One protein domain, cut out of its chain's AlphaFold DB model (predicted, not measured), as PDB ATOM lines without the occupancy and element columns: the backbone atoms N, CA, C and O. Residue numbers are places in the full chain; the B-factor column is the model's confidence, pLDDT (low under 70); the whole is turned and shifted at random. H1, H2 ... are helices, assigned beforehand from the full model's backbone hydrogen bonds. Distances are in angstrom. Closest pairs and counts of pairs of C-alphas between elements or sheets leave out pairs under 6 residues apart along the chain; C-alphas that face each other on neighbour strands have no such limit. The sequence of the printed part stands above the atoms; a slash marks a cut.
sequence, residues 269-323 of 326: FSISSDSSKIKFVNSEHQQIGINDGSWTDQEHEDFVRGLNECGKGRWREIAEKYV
ATOM      1  N   PHE A 269     111.798  -7.142 154.218       60.53
ATOM      2  CA  PHE A 269     110.766  -7.348 155.228       60.53
ATOM      3  C   PHE A 269     109.479  -7.844 154.570       60.53
ATOM      4  O   PHE A 269     108.859  -7.145 153.765       60.53
ATOM      5  N   SER A 270     109.063  -9.058 154.925       59.09
ATOM      6  CA  SER A 270     107.740  -9.593 154.611       59.09
ATOM      7  C   SER A 270     106.764  -9.194 155.718       59.09
ATOM      8  O   SER A 270     106.805  -9.705 156.836       59.09
ATOM      9  N   ILE A 271     105.876  -8.249 155.413       64.62
ATOM     10  CA  ILE A 271     104.821  -7.833 156.341       64.62
ATOM     11  C   ILE A 271     103.599  -8.706 156.057       64.62
ATOM     12  O   ILE A 271     102.899  -8.513 155.065       64.62
ATOM     13  N   SER A 272     103.356  -9.700 156.909       67.00
ATOM     14  CA  SER A 272     102.128 -10.493 156.851       67.00
ATOM     15  C   SER A 272     100.940  -9.636 157.289       67.00
ATOM     16  O   SER A 272     100.941  -9.087 158.391       67.00
ATOM     17  N   SER A 273      99.914  -9.555 156.441       69.94
ATOM     18  CA  SER A 273      98.687  -8.766 156.642       69.94
ATOM     19  C   SER A 273      97.946  -9.097 157.946       69.94
ATOM     20  O   SER A 273      97.239  -8.250 158.488       69.94
ATOM     21  N   ASP A 274      98.133 -10.318 158.453       69.25
ATOM     22  CA  ASP A 274      97.293 -10.906 159.501       69.25
ATOM     23  C   ASP A 274      97.898 -10.826 160.908       69.25
ATOM     24  O   ASP A 274      97.245 -11.182 161.890       69.25
ATOM     25  N   SER A 275      99.134 -10.341 161.054       59.62
ATOM     26  CA  SER A 275      99.765 -10.210 162.364       59.62
ATOM     27  C   SER A 275     100.020  -8.748 162.694       59.62
ATOM     28  O   SER A 275     100.960  -8.139 162.194       59.62
ATOM     29  N   SER A 276      99.267  -8.215 163.654       63.72
ATOM     30  CA  SER A 276      99.490  -6.917 164.315       63.72
ATOM     31  C   SER A 276     100.843  -6.797 165.047       63.72
ATOM     32  O   SER A 276     101.084  -5.844 165.785       63.72
ATOM     33  N   LYS A 277     101.745  -7.760 164.845       67.44
ATOM     34  CA  LYS A 277     103.131  -7.761 165.290       67.44
ATOM     35  C   LYS A 277     104.016  -7.844 164.053       67.44
ATOM     36  O   LYS A 277     104.143  -8.909 163.458       67.44
ATOM     37  N   ILE A 278     104.641  -6.724 163.703       65.12
ATOM     38  CA  ILE A 278     105.763  -6.694 162.764       65.12
ATOM     39  C   ILE A 278     106.862  -7.555 163.394       65.12
ATOM     40  O   ILE A 278     107.476  -7.161 164.386       65.12
ATOM     41  N   LYS A 279     107.054  -8.776 162.887       65.12
ATOM     42  CA  LYS A 279     108.189  -9.609 163.274       65.12
ATOM     43  C   LYS A 279     109.364  -9.169 162.419       65.12
ATOM     44  O   LYS A 279     109.360  -9.380 161.210       65.12
ATOM     45  N   PHE A 280     110.356  -8.552 163.049       60.56
ATOM     46  CA  PHE A 280     111.652  -8.306 162.431       60.56
ATOM     47  C   PHE A 280     112.371  -9.645 162.304       60.56
ATOM     48  O   PHE A 280     113.177 -10.026 163.145       60.56
ATOM     49  N   VAL A 281     111.996 -10.412 161.290       59.44
ATOM     50  CA  VAL A 281     112.746 -11.593 160.897       59.44
ATOM     51  C   VAL A 281     113.864 -11.077 160.012       59.44
ATOM     52  O   VAL A 281     113.635 -10.749 158.851       59.44
ATOM     53  N   ASN A 282     115.059 -10.926 160.577       64.50
ATOM     54  CA  ASN A 282     116.229 -10.650 159.764       64.50
ATOM     55  C   ASN A 282     116.493 -11.902 158.914       64.50
ATOM     56  O   ASN A 282     116.887 -12.941 159.442       64.50
ATOM     57  N   SER A 283     116.205 -11.836 157.613       64.44
ATOM     58  CA  SER A 283     116.322 -12.975 156.692       64.44
ATOM     59  C   SER A 283     117.737 -13.565 156.655       64.44
ATOM     60  O   SER A 283     117.910 -14.737 156.340       64.44
ATOM     61  N   GLU A 284     118.744 -12.770 157.017       64.69
ATOM     62  CA  GLU A 284     120.143 -13.192 157.092       64.69
ATOM     63  C   GLU A 284     120.412 -14.147 158.273       64.69
ATOM     64  O   GLU A 284     121.135 -15.129 158.115       64.69
ATOM     65  N   HIS A 285     119.745 -13.966 159.422       59.97
ATOM     66  CA  HIS A 285     119.853 -14.898 160.560       59.97
ATOM     67  C   HIS A 285     119.246 -16.273 160.250       59.97
ATOM     68  O   HIS A 285     119.717 -17.292 160.758       59.97
ATOM     69  N   GLN A 286     118.251 -16.333 159.357       60.81
ATOM     70  CA  GLN A 286     117.687 -17.609 158.917       60.81
ATOM     71  C   GLN A 286     118.649 -18.409 158.033       60.81
ATOM     72  O   GLN A 286     118.606 -19.636 158.069       60.81
ATOM     73  N   GLN A 287     119.532 -17.752 157.270       61.59
ATOM     74  CA  GLN A 287     120.485 -18.458 156.403       61.59
ATOM     75  C   GLN A 287     121.579 -19.179 157.193       61.59
ATOM     76  O   GLN A 287     122.054 -20.224 156.755       61.59
ATOM     77  N   ILE A 288     121.946 -18.657 158.365       63.09
ATOM     78  CA  ILE A 288     122.944 -19.282 159.246       63.09
ATOM     79  C   ILE A 288     122.281 -20.345 160.148       63.09
ATOM     80  O   ILE A 288     122.963 -21.119 160.812       63.09
ATOM     81  N   GLY A 289     120.946 -20.447 160.138       67.50
ATOM     82  CA  GLY A 289     120.212 -21.388 160.986       67.50
ATOM     83  C   GLY A 289     120.289 -21.038 162.474       67.50
ATOM     84  O   GLY A 289     120.053 -21.909 163.311       67.50
ATOM     85  N   ILE A 290     120.615 -19.781 162.800       77.25
ATOM     86  CA  ILE A 290     120.666 -19.303 164.181       77.25
ATOM     87  C   ILE A 290     119.224 -19.102 164.638       77.25
ATOM     88  O   ILE A 290     118.502 -18.213 164.179       77.25
ATOM     89  N   ASN A 291     118.782 -19.994 165.511       79.44
ATOM     90  CA  ASN A 291     117.452 -19.973 166.074       79.44
ATOM     91  C   ASN A 291     117.431 -19.004 167.260       79.44
ATOM     92  O   ASN A 291     117.701 -19.379 168.400       79.44
ATOM     93  N   ASP A 292     117.043 -17.757 166.999       82.75
ATOM     94  CA  ASP A 292     116.797 -16.748 168.042       82.75
ATOM     95  C   ASP A 292     115.534 -17.054 168.888       82.75
ATOM     96  O   ASP A 292     115.201 -16.318 169.817       82.75
ATOM     97  N   GLY A 293     114.802 -18.132 168.579       87.94
ATOM     98  CA  GLY A 293     113.552 -18.518 169.233       87.94
ATOM     99  C   GLY A 293     113.718 -19.174 170.607       87.94
ATOM    100  O   GLY A 293     114.778 -19.133 171.230       87.94
ATOM    101  N   SER A 294     112.647 -19.801 171.097       92.56
ATOM    102  CA  SER A 294     112.683 -20.654 172.293       92.56
ATOM    103  C   SER A 294     113.523 -21.910 172.046       92.56
ATOM    104  O   SER A 294     113.645 -22.353 170.905       92.56
ATOM    105  N   TRP A 295     114.098 -22.485 173.104       94.69
ATOM    106  CA  TRP A 295     114.767 -23.784 173.009       94.69
ATOM    107  C   TRP A 295     113.743 -24.864 172.680       94.69
ATOM    108  O   TRP A 295     112.680 -24.926 173.298       94.69
ATOM    109  N   THR A 296     114.074 -25.695 171.705       94.75
ATOM    110  CA  THR A 296     113.367 -26.949 171.458       94.75
ATOM    111  C   THR A 296     113.804 -28.000 172.479       94.75
ATOM    112  O   THR A 296     114.908 -27.924 173.025       94.75
ATOM    113  N   ASP A 297     112.958 -29.001 172.725       96.62
ATOM    114  CA  ASP A 297     113.286 -30.083 173.663       96.62
ATOM    115  C   ASP A 297     114.550 -30.840 173.222       96.62
ATOM    116  O   ASP A 297     115.407 -31.149 174.046       96.62
ATOM    117  N   GLN A 298     114.737 -31.023 171.909       95.88
ATOM    118  CA  GLN A 298     115.938 -31.642 171.342       95.88
ATOM    119  C   GLN A 298     117.212 -30.835 171.644       95.88
ATOM    120  O   GLN A 298     118.209 -31.400 172.087       95.88
ATOM    121  N   GLU A 299     117.181 -29.510 171.451       96.00
ATOM    122  CA  GLU A 299     118.313 -28.631 171.789       96.00
ATOM    123  C   GLU A 299     118.625 -28.680 173.290       96.00
ATOM    124  O   GLU A 299     119.791 -28.637 173.688       96.00
ATOM    125  N   HIS A 300     117.595 -28.793 174.133       97.19
ATOM    126  CA  HIS A 300     117.770 -28.938 175.572       97.19
ATOM    127  C   HIS A 300     118.444 -30.266 175.939       97.19
ATOM    128  O   HIS A 300     119.405 -30.265 176.711       97.19
ATOM    129  N   GLU A 301     117.994 -31.385 175.371       98.06
ATOM    130  CA  GLU A 301     118.610 -32.698 175.581       98.06
ATOM    131  C   GLU A 301     120.067 -32.728 175.108       98.06
ATOM    132  O   GLU A 301     120.945 -33.221 175.822       98.06
ATOM    133  N   ASP A 302     120.353 -32.142 173.945       97.69
ATOM    134  CA  ASP A 302     121.707 -32.045 173.404       97.69
ATOM    135  C   ASP A 302     122.607 -31.184 174.302       97.69
ATOM    136  O   ASP A 302     123.753 -31.553 174.579       97.69
ATOM    137  N   PHE A 303     122.085 -30.080 174.838       97.88
ATOM    138  CA  PHE A 303     122.799 -29.263 175.813       97.88
ATOM    139  C   PHE A 303     123.096 -30.024 177.111       97.88
ATOM    140  O   PHE A 303     124.213 -29.950 177.626       97.88
ATOM    141  N   VAL A 304     122.124 -30.777 177.640       98.25
ATOM    142  CA  VAL A 304     122.304 -31.616 178.837       98.25
ATOM    143  C   VAL A 304     123.336 -32.717 178.575       98.25
ATOM    144  O   VAL A 304     124.196 -32.966 179.424       98.25
ATOM    145  N   ARG A 305     123.321 -33.326 177.383       98.25
ATOM    146  CA  ARG A 305     124.347 -34.285 176.951       98.25
ATOM    147  C   ARG A 305     125.733 -33.639 176.931       98.25
ATOM    148  O   ARG A 305     126.659 -34.171 177.541       98.25
ATOM    149  N   GLY A 306     125.865 -32.453 176.337       98.06
ATOM    150  CA  GLY A 306     127.121 -31.702 176.336       98.06
ATOM    151  C   GLY A 306     127.596 -31.315 177.739       98.06
ATOM    152  O   GLY A 306     128.789 -31.384 178.031       98.06
ATOM    153  N   LEU A 307     126.674 -30.983 178.645       98.31
ATOM    154  CA  LEU A 307     126.970 -30.737 180.058       98.31
ATOM    155  C   LEU A 307     127.554 -31.967 180.761       98.31
ATOM    156  O   LEU A 307     128.491 -31.820 181.550       98.31
ATOM    157  N   ASN A 308     127.018 -33.155 180.478       98.31
ATOM    158  CA  ASN A 308     127.502 -34.414 181.045       98.31
ATOM    159  C   ASN A 308     128.874 -34.814 180.479       98.31
ATOM    160  O   ASN A 308     129.711 -35.315 181.224       98.31
ATOM    161  N   GLU A 309     129.124 -34.562 179.191       98.25
ATOM    162  CA  GLU A 309     130.367 -34.960 178.515       98.25
ATOM    163  C   GLU A 309     131.526 -33.968 178.728       98.25
ATOM    164  O   GLU A 309     132.653 -34.372 179.004       98.25
ATOM    165  N   CYS A 310     131.272 -32.660 178.620       97.94
ATOM    166  CA  CYS A 310     132.306 -31.618 178.719       97.94
ATOM    167  C   CYS A 310     132.461 -31.049 180.142       97.94
ATOM    168  O   CYS A 310     133.504 -30.475 180.478       97.94
ATOM    169  N   GLY A 311     131.437 -31.206 180.984       98.19
ATOM    170  CA  GLY A 311     131.378 -30.650 182.332       98.19
ATOM    171  C   GLY A 311     130.918 -29.187 182.387       98.19
ATOM    172  O   GLY A 311     130.815 -28.470 181.390       98.19
ATOM    173  N   LYS A 312     130.641 -28.718 183.609       97.69
ATOM    174  CA  LYS A 312     130.182 -27.343 183.873       97.69
ATOM    175  C   LYS A 312     131.286 -26.324 183.559       97.69
ATOM    176  O   LYS A 312     132.442 -26.531 183.912       97.69
ATOM    177  N   GLY A 313     130.913 -25.194 182.953       97.56
ATOM    178  CA  GLY A 313     131.828 -24.083 182.648       97.56
ATOM    179  C   GLY A 313     132.410 -24.089 181.231       97.56
ATOM    180  O   GLY A 313     132.959 -23.074 180.808       97.56
ATOM    181  N   ARG A 314     132.233 -25.173 180.462       97.81
ATOM    182  CA  ARG A 314     132.675 -25.272 179.057       97.81
ATOM    183  C   ARG A 314     131.582 -24.896 178.053       97.81
ATOM    184  O   ARG A 314     131.341 -25.599 177.080       97.81
ATOM    185  N   TRP A 315     130.908 -23.770 178.280       96.88
ATOM    186  CA  TRP A 315     129.718 -23.376 177.512       96.88
ATOM    187  C   TRP A 315     129.968 -23.229 176.010       96.88
ATOM    188  O   TRP A 315     129.127 -23.632 175.216       96.88
ATOM    189  N   ARG A 316     131.140 -22.702 175.627       96.94
ATOM    190  CA  ARG A 316     131.519 -22.538 174.218       96.94
ATOM    191  C   ARG A 316     131.663 -23.886 173.504       96.94
ATOM    192  O   ARG A 316     131.082 -24.066 172.445       96.94
ATOM    193  N   GLU A 317     132.363 -24.842 174.119       97.75
ATOM    194  CA  GLU A 317     132.522 -26.196 173.561       97.75
ATOM    195  C   GLU A 317     131.172 -26.917 173.444       97.75
ATOM    196  O   GLU A 317     130.941 -27.638 172.474       97.75
ATOM    197  N   ILE A 318     130.270 -26.699 174.408       97.94
ATOM    198  CA  ILE A 318     128.926 -27.285 174.390       97.94
ATOM    199  C   ILE A 318     128.089 -26.697 173.245       97.94
ATOM    200  O   ILE A 318     127.466 -27.453 172.501       97.94
ATOM    201  N   ALA A 319     128.100 -25.372 173.070       95.38
ATOM    202  CA  ALA A 319     127.369 -24.712 171.990       95.38
ATOM    203  C   ALA A 319     127.863 -25.177 170.608       95.38
ATOM    204  O   ALA A 319     127.072 -25.641 169.797       95.38
ATOM    205  N   GLU A 320     129.180 -25.181 170.379       95.19
ATOM    206  CA  GLU A 320     129.760 -25.559 169.082       95.19
ATOM    207  C   GLU A 320     129.503 -27.028 168.699       95.19
ATOM    208  O   GLU A 320     129.313 -27.347 167.521       95.19
ATOM    209  N   LYS A 321     129.511 -27.947 169.674       96.75
ATOM    210  CA  LYS A 321     129.399 -29.389 169.399       96.75
ATOM    211  C   LYS A 321     127.974 -29.927 169.467       96.75
ATOM    212  O   LYS A 321     127.637 -30.792 168.659       96.75
ATOM    213  N   TYR A 322     127.165 -29.449 170.414       96.88
ATOM    214  CA  TYR A 322     125.863 -30.044 170.731       96.88
ATOM    215  C   TYR A 322     124.691 -29.155 170.306       96.88
ATOM    216  O   TYR A 322     123.711 -29.685 169.800       96.88
ATOM    217  N   VAL A 323     124.792 -27.827 170.431       95.06
ATOM    218  CA  VAL A 323     123.682 -26.898 170.136       95.06
ATOM    219  C   VAL A 323     124.051 -25.965 168.980       95.06
ATOM    220  O   VAL A 323     124.197 -24.761 169.151       95.06
TER     221      VAL A 323
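Overview. This is residues 269 to 323 of the 326 residues of a protein of Naegleria gruberi (UniProt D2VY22). The longest helix, H2, and H3 packed steeply on it make a small head; a long tail, residues 269 to 296 with the short helix H1 in it, reaches away and folds back at its far end. The printed part has 55 residues with three named helices, H1, H2, H3 in chain order, no named strand, and under half of its residues in named elements. The class is all helix; the whole is extended, radius of gyration of the C-alphas 15.7 A, spans 47 by 20 by 15 A.

Along the chain. Find C-alpha 297 at (113.286, -30.083, 173.663); from there H2, residues 297 to 310, runs 19.7 A. H3, residues 315 to 322, runs 10.3 A and ends at C-alpha 322, (125.863, -30.044, 170.731). Look back to residues 283 to 287 for H1, 6.9 A long.

Arrangement. H2 and H3 touch, closest at the C-alphas of Gly 306 and Ile 318, 5.2 A apart. Their lines stand at a steep tilt of 62 degrees, opposite ways. H1 is apart from H2 and H3. In H2 and H3 every O i to N i+4 pair is within hydrogen-bond range; in H1 0 of 1 is, but 2 of 2 O i to N i+3 pairs are.

Size, cuts and confidence. The C-alphas farthest apart, Ser 273 and Gly 311, are 47.0 A apart. The printed part has no cut; the link H2 to H3 is tight, H1 to H2 short. Residues 272 to 277 and 284 to 291, of which 284 to 287 belong to H1, stand free. Residues 269 to 289 have pLDDT under 70.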